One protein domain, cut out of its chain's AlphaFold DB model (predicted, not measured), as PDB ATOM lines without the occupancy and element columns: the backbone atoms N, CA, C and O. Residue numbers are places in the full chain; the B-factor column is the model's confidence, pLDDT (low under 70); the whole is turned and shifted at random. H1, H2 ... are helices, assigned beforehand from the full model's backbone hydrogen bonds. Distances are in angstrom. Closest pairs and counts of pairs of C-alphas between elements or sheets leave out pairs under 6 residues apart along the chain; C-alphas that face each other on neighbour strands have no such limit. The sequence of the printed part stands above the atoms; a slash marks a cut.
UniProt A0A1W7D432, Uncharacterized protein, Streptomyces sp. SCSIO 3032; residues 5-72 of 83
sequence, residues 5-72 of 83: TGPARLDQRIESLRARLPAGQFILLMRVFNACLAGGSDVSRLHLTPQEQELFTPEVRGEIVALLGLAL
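AT A GLANCE: This is residues 5 to 72 of the 83 residues of an uncharacterized protein of Streptomyces sp. SCSIO 3032 (UniProt A0A1W7D432). What shape would one see first? H2, the longest helix, and H1 make a narrow V that is joined by a tight link at the end of H1 and the start of H2, and H4 lies over one side of the V, reaching from the first part of H1 to H2, so that the three form a small bundle. The short helix H3 sits across the first part of H2, at the V's joined end, and the ten residues before H3 run back past H2. What is it made of, and how large is it? The printed part has 68 residues with four named helices, in the order H1, H2, H3, H4, and no named strand; the class is all helix. It is compact, with a radius of gyration of the C-alphas of 11.5 A and spans of 36 by 27 by 16 A.

IN THESE COORDINATES: Where is the longest helix? H2 is residues 23 to 39, 24.2 A from its first C-alpha at (-100.665, 155.204, 4.053) to its last at (-79.572, 166.869, 5.691). Where are the other two long helices? H1 is residues 5 to 20, 22.7 A from first to last C-alpha, and it begins with C-alpha 5 at (-76.573, 143.344, 3.562). H4 is residues 58 to 71, 20.0 A from first to last C-alpha, and it ends with C-alpha 71 at (-79.048, 153.168, 6.311). Is there a shorter helix? H3 is residues 50 to 55, 8.9 A from first to last C-alpha.

HOW THE PARTS SIT: What does H2 touch in the bundle? H2 touches H4, with 11 pairs of C-alphas within 8 A; the closest are those of Phe 33 and Ile 64, 6.1 A apart. Their lines stand at a steep tilt of 44 degrees, and they run the same way. H2 and H1 are close but not clearly touching, at a shallow tilt of 29 degrees, opposite ways; the closest C-alphas, of Arg 18 and Phe 26, are 6.1 A apart. How do H1 and H4 stand? They touch through residues 6 to 13 of H1 and 67 to 71 of H4 alone, at a shallow tilt of 23 degrees, opposite ways; the closest C-alphas are those of Gly 6 and Leu 70, 6.1 A apart. Of 3 pairs of helices that touch and have a tilt 1 is at a shallow tilt, and the packing is mostly crossed, but only just. Where is H3? H3 touches H2 about perpendicular, at 77 degrees, and H2 touches H3 with residues 24 to 28 alone; the closest C-alphas, of Gln 25 and Leu 55, are 5.7 A apart. H3 and H1 are apart, and H3 and H4 meet only through their link. What do the backbone N and O atoms show? In H1, H2, H3 and H4 every O i to N i+4 pair is within hydrogen-bond range.

THE WHOLE: How far does the printed part reach? The two C-alphas farthest apart, of Thr 5 and Pro 50, are 36.7 A apart, and the first and last printed C-alphas, of Thr 5 and Leu 72, are 12.4 A apart. Are there cuts or long links? The printed part has no cut and no long link: H1 to H2 and H3 to H4 are tight links of 2 residues each, and H2 to H3 is a short link of 10 residues. Where is the model's confidence low? The mean pLDDT of the printed part is 80.3, and residues 5 to 6 and 39 to 46 are under 70.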
ATOM      1  N   THR A   5     -75.610 143.642   2.490       57.84
ATOM      2  CA  THR A   5     -76.573 143.344   3.562       57.84
ATOM      3  C   THR A   5     -77.358 144.573   4.044       57.84
ATOM      4  O   THR A   5     -78.518 144.446   4.429       57.84
ATOM      5  N   GLY A   6     -76.749 145.762   4.013       67.19
ATOM      6  CA  GLY A   6     -77.387 147.025   4.414       67.19
ATOM      7  C   GLY A   6     -78.624 147.384   3.576       67.19
ATOM      8  O   GLY A   6     -79.708 147.508   4.149       67.19
ATOM      9  N   PRO A   7     -78.510 147.481   2.235       71.25
ATOM     10  CA  PRO A   7     -79.641 147.861   1.387       71.25
ATOM     11  C   PRO A   7     -80.753 146.804   1.374       71.25
ATOM     12  O   PRO A   7     -81.917 147.155   1.516       71.25
ATOM     13  N   ALA A   8     -80.421 145.508   1.328       81.12
ATOM     14  CA  ALA A   8     -81.432 144.444   1.317       81.12
ATOM     15  C   ALA A   8     -82.279 144.401   2.607       81.12
ATOM     16  O   ALA A   8     -83.487 144.168   2.559       81.12
ATOM     17  N   ARG A   9     -81.662 144.651   3.772       81.44
ATOM     18  CA  ARG A   9     -82.383 144.734   5.055       81.44
ATOM     19  C   ARG A   9     -83.245 145.989   5.150       81.44
ATOM     20  O   ARG A   9     -84.324 145.930   5.738       81.44
ATOM     21  N   LEU A  10     -82.777 147.101   4.584       83.44
ATOM     22  CA  LEU A  10     -83.534 148.346   4.522       83.44
ATOM     23  C   LEU A  10     -84.790 148.172   3.658       83.44
ATOM     24  O   LEU A  10     -85.884 148.451   4.140       83.44
ATOM     25  N   ASP A  11     -84.651 147.627   2.447       86.12
ATOM     26  CA  ASP A  11     -85.772 147.331   1.544       86.12
ATOM     27  C   ASP A  11     -86.816 146.423   2.205       86.12
ATOM     28  O   ASP A  11     -88.004 146.746   2.241       86.12
ATOM     29  N   GLN A  12     -86.377 145.325   2.831       87.69
ATOM     30  CA  GLN A  12     -87.284 144.418   3.537       87.69
ATOM     31  C   GLN A  12     -88.021 145.115   4.695       87.69
ATOM     32  O   GLN A  12     -89.204 144.842   4.943       87.69
ATOM     33  N   ARG A  13     -87.341 146.013   5.423       86.38
ATOM     34  CA  ARG A  13     -87.955 146.772   6.519       86.38
ATOM     35  C   ARG A  13     -88.968 147.787   5.996       86.38
ATOM     36  O   ARG A  13     -90.052 147.876   6.568       86.38
ATOM     37  N   ILE A  14     -88.650 148.496   4.916       89.50
ATOM     38  CA  ILE A  14     -89.553 149.455   4.267       89.50
ATOM     39  C   ILE A  14     -90.813 148.742   3.769       89.50
ATOM     40  O   ILE A  14     -91.916 149.198   4.063       89.50
ATOM     41  N   GLU A  15     -90.678 147.596   3.100       90.06
ATOM     42  CA  GLU A  15     -91.833 146.839   2.599       90.06
ATOM     43  C   GLU A  15     -92.710 146.309   3.747       90.06
ATOM     44  O   GLU A  15     -93.937 146.407   3.715       90.06
ATOM     45  N   SER A  16     -92.086 145.844   4.835       90.50
ATOM     46  CA  SER A  16     -92.815 145.430   6.042       90.50
ATOM     47  C   SER A  16     -93.586 146.588   6.684       90.50
ATOM     48  O   SER A  16     -94.698 146.395   7.178       90.50
ATOM     49  N   LEU A  17     -93.009 147.794   6.694       88.75
ATOM     50  CA  LEU A  17     -93.666 148.995   7.209       88.75
ATOM     51  C   LEU A  17     -94.800 149.448   6.298       88.75
ATOM     52  O   LEU A  17     -95.868 149.799   6.794       88.75
ATOM     53  N   ARG A  18     -94.606 149.363   4.983       88.81
ATOM     54  CA  ARG A  18     -95.626 149.673   3.983       88.81
ATOM     55  C   ARG A  18     -96.874 148.806   4.139       88.81
ATOM     56  O   ARG A  18     -97.980 149.315   4.001       88.81
ATOM     57  N   ALA A  19     -96.704 147.519   4.436       90.50
ATOM     58  CA  ALA A  19     -97.817 146.590   4.619       90.50
ATOM     59  C   ALA A  19     -98.554 146.767   5.961       90.50
ATOM     60  O   ALA A  19     -99.707 146.360   6.088       90.50
ATOM     61  N   ARG A  20     -97.889 147.336   6.976       89.25
ATOM     62  CA  ARG A  20     -98.413 147.439   8.350       89.25
ATOM     63  C   ARG A  20     -98.952 148.818   8.708       89.25
ATOM     64  O   ARG A  20     -99.853 148.908   9.537       89.25
ATOM     65  N   LEU A  21     -98.371 149.878   8.154       85.69
ATOM     66  CA  LEU A  21     -98.720 151.250   8.501       85.69
ATOM     67  C   LEU A  21     -99.840 151.787   7.600       85.69
ATOM     68  O   LEU A  21     -99.855 151.515   6.399       85.69
ATOM     69  N   PRO A  22    -100.736 152.630   8.141       88.06
ATOM     70  CA  PRO A  22    -101.627 153.437   7.322       88.06
ATOM     71  C   PRO A  22    -100.825 154.290   6.333       88.06
ATOM     72  O   PRO A  22     -99.766 154.818   6.680       88.06
ATOM     73  N   ALA A  23    -101.363 154.494   5.127       86.75
ATOM     74  CA  ALA A  23    -100.665 155.204   4.053       86.75
ATOM     75  C   ALA A  23    -100.112 156.574   4.492       86.75
ATOM     76  O   ALA A  23     -98.975 156.905   4.169       86.75
ATOM     77  N   GLY A  24    -100.868 157.338   5.292       85.75
ATOM     78  CA  GLY A  24    -100.418 158.631   5.822       85.75
ATOM     79  C   GLY A  24     -99.192 158.530   6.738       85.75
ATOM     80  O   GLY A  24     -98.262 159.321   6.600       85.75
ATOM     81  N   GLN A  25     -99.143 157.524   7.617       85.75
ATOM     82  CA  GLN A  25     -97.999 157.300   8.511       85.75
ATOM     83  C   GLN A  25     -96.771 156.815   7.736       85.75
ATOM     84  O   GLN A  25     -95.658 157.265   7.999       85.75
ATOM     85  N   PHE A  26     -96.966 155.942   6.744       88.12
ATOM     86  CA  PHE A  26     -95.876 155.462   5.898       88.12
ATOM     87  C   PHE A  26     -95.262 156.586   5.047       88.12
ATOM     88  O   PHE A  26     -94.039 156.719   4.983       88.12
ATOM     89  N   ILE A  27     -96.098 157.433   4.435       88.50
ATOM     90  CA  ILE A  27     -95.643 158.596   3.656       88.50
ATOM     91  C   ILE A  27     -94.841 159.554   4.542       88.50
ATOM     92  O   ILE A  27     -93.780 160.029   4.131       88.50
ATOM     93  N   LEU A  28     -95.325 159.810   5.760       87.06
ATOM     94  CA  LEU A  28     -94.637 160.660   6.720       87.06
ATOM     95  C   LEU A  28     -93.266 160.094   7.097       87.06
ATOM     96  O   LEU A  28     -92.256 160.791   7.010       87.06
ATOM     97  N   LEU A  29     -93.228 158.811   7.450       87.75
ATOM     98  CA  LEU A  29     -92.013 158.095   7.814       87.75
ATOM     99  C   LEU A  29     -90.962 158.157   6.699       87.75
ATOM    100  O   LEU A  29     -89.815 158.510   6.967       87.75
ATOM    101  N   MET A  30     -91.351 157.905   5.445       88.38
ATOM    102  CA  MET A  30     -90.439 157.984   4.298       88.38
ATOM    103  C   MET A  30     -89.933 159.407   4.046       88.38
ATOM    104  O   MET A  30     -88.760 159.595   3.722       88.38
ATOM    105  N   ARG A  31     -90.787 160.425   4.215       86.31
ATOM    106  CA  ARG A  31     -90.387 161.831   4.054       86.31
ATOM    107  C   ARG A  31     -89.343 162.232   5.094       86.31
ATOM    108  O   ARG A  31     -88.330 162.830   4.736       86.31
ATOM    109  N   VAL A  32     -89.575 161.873   6.355       83.56
ATOM    110  CA  VAL A  32     -88.646 162.136   7.461       83.56
ATOM    111  C   VAL A  32     -87.330 161.391   7.256       83.56
ATOM    112  O   VAL A  32     -86.262 161.990   7.359       83.56
ATOM    113  N   PHE A  33     -87.399 160.112   6.892       84.56
ATOM    114  CA  PHE A  33     -86.225 159.297   6.596       84.56
ATOM    115  C   PHE A  33     -85.369 159.907   5.473       84.56
ATOM    116  O   PHE A  33     -84.173 160.125   5.661       84.56
ATOM    117  N   ASN A  34     -85.985 160.285   4.349       84.31
ATOM    118  CA  ASN A  34     -85.289 160.926   3.229       84.31
ATOM    119  C   ASN A  34     -84.677 162.281   3.615       84.31
ATOM    120  O   ASN A  34     -83.556 162.585   3.210       84.31
ATOM    121  N   ALA A  35     -85.379 163.084   4.419       81.69
ATOM    122  CA  ALA A  35     -84.854 164.356   4.910       81.69
ATOM    123  C   ALA A  35     -83.617 164.159   5.802       81.69
ATOM    124  O   ALA A  35     -82.634 164.885   5.662       81.69
ATOM    125  N   CYS A  36     -83.626 163.148   6.673       78.56
ATOM    126  CA  CYS A  36     -82.473 162.808   7.505       78.56
ATOM    127  C   CYS A  36     -81.271 162.323   6.682       78.56
ATOM    128  O   CYS A  36     -80.140 162.673   7.020       78.56
ATOM    129  N   LEU A  37     -81.500 161.574   5.597       78.38
ATOM    130  CA  LEU A  37     -80.437 161.171   4.667       78.38
ATOM    131  C   LEU A  37     -79.851 162.360   3.893       78.38
ATOM    132  O   LEU A  37     -78.645 162.406   3.672       78.38
ATOM    133  N   ALA A  38     -80.687 163.324   3.499       77.75
ATOM    134  CA  ALA A  38     -80.257 164.489   2.727       77.75
ATOM    135  C   ALA A  38     -79.568 165.575   3.577       77.75
ATOM    136  O   ALA A  38     -78.700 166.282   3.074       77.75
ATOM    137  N   GLY A  39     -79.972 165.737   4.844       65.81
ATOM    138  CA  GLY A  39     -79.572 166.869   5.691       65.81
ATOM    139  C   GLY A  39     -78.681 166.538   6.892       65.81
ATOM    140  O   GLY A  39     -78.215 167.466   7.544       65.81
ATOM    141  N   GLY A  40     -78.440 165.256   7.190       58.97
ATOM    142  CA  GLY A  40     -77.636 164.825   8.335       58.97
ATOM    143  C   GLY A  40     -78.346 165.046   9.674       58.97
ATOM    144  O   GLY A  40     -78.228 166.103  10.276       58.97
ATOM    145  N   SER A  41     -79.065 164.021  10.144       57.56
ATOM    146  CA  SER A  41     -79.590 163.826  11.515       57.56
ATOM    147  C   SER A  41     -80.431 164.921  12.194       57.56
ATOM    148  O   SER A  41     -80.984 164.642  13.258       57.56
ATOM    149  N   ASP A  42     -80.600 166.118  11.633       60.69
ATOM    150  CA  ASP A  42     -81.366 167.180  12.287       60.69
ATOM    151  C   ASP A  42     -82.867 167.034  12.006       60.69
ATOM    152  O   ASP A  42     -83.452 167.660  11.121       60.69
ATOM    153  N   VAL A  43     -83.497 166.152  12.783       59.09
ATOM    154  CA  VAL A  43     -84.950 165.921  12.777       59.09
ATOM    155  C   VAL A  43     -85.714 167.186  13.209       59.09
ATOM    156  O   VAL A  43     -86.892 167.337  12.902       59.09
ATOM    157  N   SER A  44     -85.038 168.121  13.886       58.69
ATOM    158  CA  SER A  44     -85.596 169.385  14.383       58.69
ATOM    159  C   SER A  44     -85.948 170.373  13.265       58.69
ATOM    160  O   SER A  44     -86.751 171.276  13.486       58.69
ATOM    161  N   ARG A  45     -85.399 170.196  12.055       61.47
ATOM    162  CA  ARG A  45     -85.759 170.982  10.859       61.47
ATOM    163  C   ARG A  45     -86.975 170.453  10.103       61.47
ATOM    164  O   ARG A  45     -87.378 171.057   9.107       61.47
ATOM    165  N   LEU A  46     -87.566 169.338  10.529       69.00
ATOM    166  CA  LEU A  46     -88.776 168.828   9.893       69.00
ATOM    167  C   LEU A  46     -89.973 169.681  10.297       69.00
ATOM    168  O   LEU A  46     -90.525 169.553  11.386       69.00
ATOM    169  N   HIS A  47     -90.395 170.540   9.373       72.62
ATOM    170  CA  HIS A  47     -91.676 171.224   9.455       72.62
ATOM    171  C   HIS A  47     -92.800 170.211   9.207       72.62
ATOM    172  O   HIS A  47     -93.228 170.002   8.074       72.62
ATOM    173  N   LEU A  48     -93.245 169.559  10.282       78.88
ATOM    174  CA  LEU A  48     -94.419 168.692  10.281       78.88
ATOM    175  C   LEU A  48     -95.676 169.559  10.359       78.88
ATOM    176  O   LEU A  48     -95.824 170.374  11.277       78.88
ATOM    177  N   THR A  49     -96.596 169.367   9.420       82.75
ATOM    178  CA  THR A  49     -97.932 169.967   9.505       82.75
ATOM    179  C   THR A  49     -98.682 169.441  10.739       82.75
ATOM    180  O   THR A  49     -98.347 168.368  11.242       82.75
ATOM    181  N   PRO A  50     -99.717 170.140  11.238       81.69
ATOM    182  CA  PRO A  50    -100.489 169.680  12.398       81.69
ATOM    183  C   PRO A  50    -101.031 168.250  12.233       81.69
ATOM    184  O   PRO A  50    -100.925 167.442  13.146       81.69
ATOM    185  N   GLN A  51    -101.501 167.908  11.030       80.00
ATOM    186  CA  GLN A  51    -101.975 166.561  10.694       80.00
ATOM    187  C   GLN A  51    -100.849 165.519  10.717       80.00
ATOM    188  O   GLN A  51    -101.054 164.378  11.116       80.00
ATOM    189  N   GLU A  52     -99.639 165.892  10.304       80.50
ATOM    190  CA  GLU A  52     -98.479 165.004  10.379       80.50
ATOM    191  C   GLU A  52     -97.996 164.818  11.816       80.50
ATOM    192  O   GLU A  52     -97.551 163.729  12.157       80.50
ATOM    193  N   GLN A  53     -98.124 165.832  12.672       81.12
ATOM    194  CA  GLN A  53     -97.802 165.707  14.095       81.12
ATOM    195  C   GLN A  53     -98.720 164.700  14.797       81.12
ATOM    196  O   GLN A  53     -98.238 163.922  15.615       81.12
ATOM    197  N   GLU A  54    -100.006 164.648  14.432       84.12
ATOM    198  CA  GLU A  54    -100.940 163.627  14.931       84.12
ATOM    199  C   GLU A  54    -100.563 162.210  14.471       84.12
ATOM    200  O   GLU A  54    -100.747 161.237  15.201       84.12
ATOM    201  N   LEU A  55     -99.999 162.085  13.268       81.62
ATOM    202  CA  LEU A  55     -99.527 160.815  12.708       81.62
ATOM    203  C   LEU A  55     -98.123 160.426  13.201       81.62
ATOM    204  O   LEU A  55     -97.704 159.283  13.011       81.62
ATOM    205  N   PHE A  56     -97.391 161.350  13.828       80.31
ATOM    206  CA  PHE A  56     -96.024 161.151  14.304       80.31
ATOM    207  C   PHE A  56     -95.995 160.537  15.706       80.31
ATOM    208  O   PHE A  56     -95.492 161.121  16.672       80.31
ATOM    209  N   THR A  57     -96.545 159.331  15.818       83.38
ATOM    210  CA  THR A  57     -96.596 158.592  17.079       83.38
ATOM    211  C   THR A  57     -95.193 158.134  17.516       83.38
ATOM    212  O   THR A  57     -94.265 158.055  16.695       83.38
ATOM    213  N   PRO A  58     -94.984 157.825  18.809       80.88
ATOM    214  CA  PRO A  58     -93.718 157.268  19.285       80.88
ATOM    215  C   PRO A  58     -93.299 155.987  18.548       80.88
ATOM    216  O   PRO A  58     -92.102 155.788  18.337       80.88
ATOM    217  N   GLU A  59     -94.242 155.159  18.087       82.38
ATOM    218  CA  GLU A  59     -93.939 153.988  17.255       82.38
ATOM    219  C   GLU A  59     -93.315 154.395  15.915       82.38
ATOM    220  O   GLU A  59     -92.256 153.883  15.550       82.38
ATOM    221  N   VAL A  60     -93.912 155.363  15.210       81.81
ATOM    222  CA  VAL A  60     -93.391 155.878  13.929       81.81
ATOM    223  C   VAL A  60     -91.991 156.467  14.108       81.81
ATOM    224  O   VAL A  60     -91.102 156.235  13.286       81.81
ATOM    225  N   ARG A  61     -91.753 157.170  15.221       81.62
ATOM    226  CA  ARG A  61     -90.428 157.699  15.569       81.62
ATOM    227  C   ARG A  61     -89.398 156.588  15.784       81.62
ATOM    228  O   ARG A  61     -88.271 156.711  15.305       81.62
ATOM    229  N   GLY A  62     -89.771 155.513  16.480       84.44
ATOM    230  CA  GLY A  62     -88.905 154.351  16.692       84.44
ATOM    231  C   GLY A  62     -88.500 153.677  15.379       84.44
ATOM    232  O   GLY A  62     -87.330 153.345  15.186       84.44
ATOM    233  N   GLU A  63     -89.438 153.556  14.440       86.38
ATOM    234  CA  GLU A  63     -89.170 152.988  13.116       86.38
ATOM    235  C   GLU A  63     -88.229 153.861  12.275       86.38
ATOM    236  O   GLU A  63     -87.335 153.335  11.614       86.38
ATOM    237  N   ILE A  64     -88.352 155.190  12.348       84.31
ATOM    238  CA  ILE A  64     -87.419 156.119  11.685       84.31
ATOM    239  C   ILE A  64     -85.991 155.919  12.200       84.31
ATOM    240  O   ILE A  64     -85.059 155.825  11.403       84.31
ATOM    241  N   VAL A  65     -85.808 155.818  13.520       82.31
ATOM    242  CA  VAL A  65     -84.484 155.584  14.120       82.31
ATOM    243  C   VAL A  65     -83.918 154.234  13.678       82.31
ATOM    244  O   VAL A  65     -82.747 154.154  13.310       82.31
ATOM    245  N   ALA A  66     -84.748 153.188  13.652       84.69
ATOM    246  CA  ALA A  66     -84.340 151.869  13.181       84.69
ATOM    247  C   ALA A  66     -83.903 151.890  11.705       84.69
ATOM    248  O   ALA A  66     -82.865 151.324  11.363       84.69
ATOM    249  N   LEU A  67     -84.648 152.583  10.836       84.44
ATOM    250  CA  LEU A  67     -84.291 152.743   9.423       84.44
ATOM    251  C   LEU A  67     -82.992 153.532   9.245       84.44
ATOM    252  O   LEU A  67     -82.141 153.135   8.451       84.44
ATOM    253  N   LEU A  68     -82.798 154.613  10.005       82.25
ATOM    254  CA  LEU A  68     -81.563 155.399   9.959       82.25
ATOM    255  C   LEU A  68     -80.350 154.590  10.429       82.25
ATOM    256  O   LEU A  68     -79.296 154.683   9.808       82.25
ATOM    257  N   GLY A  69     -80.499 153.752  11.458       80.56
ATOM    258  CA  GLY A  69     -79.439 152.844  11.908       80.56
ATOM    259  C   GLY A  69     -79.077 151.760  10.884       80.56
ATOM    260  O   GLY A  69     -77.932 151.321  10.833       80.56
ATOM    261  N   LEU A  70     -80.030 151.351  10.039       82.06
ATOM    262  CA  LEU A  70     -79.776 150.432   8.922       82.06
ATOM    263  C   LEU A  70     -79.138 151.134   7.714       82.06
ATOM    264  O   LEU A  70     -78.338 150.523   7.007       82.06
ATOM    265  N   ALA A  71     -79.492 152.398   7.472       78.75
ATOM    266  CA  ALA A  71     -79.048 153.168   6.311       78.75
ATOM    267  C   ALA A  71     -77.697 153.878   6.509       78.75
ATOM    268  O   ALA A  71     -76.966 154.077   5.542       78.75
ATOM    269  N   LEU A  72     -77.351 154.251   7.744       70.94
ATOM    270  CA  LEU A  72     -76.100 154.923   8.097       70.94
ATOM    271  C   LEU A  72     -75.210 153.962   8.906       70.94
ATOM    272  O   LEU A  72     -75.308 153.934  10.134       70.94
TER     273      LEU A  72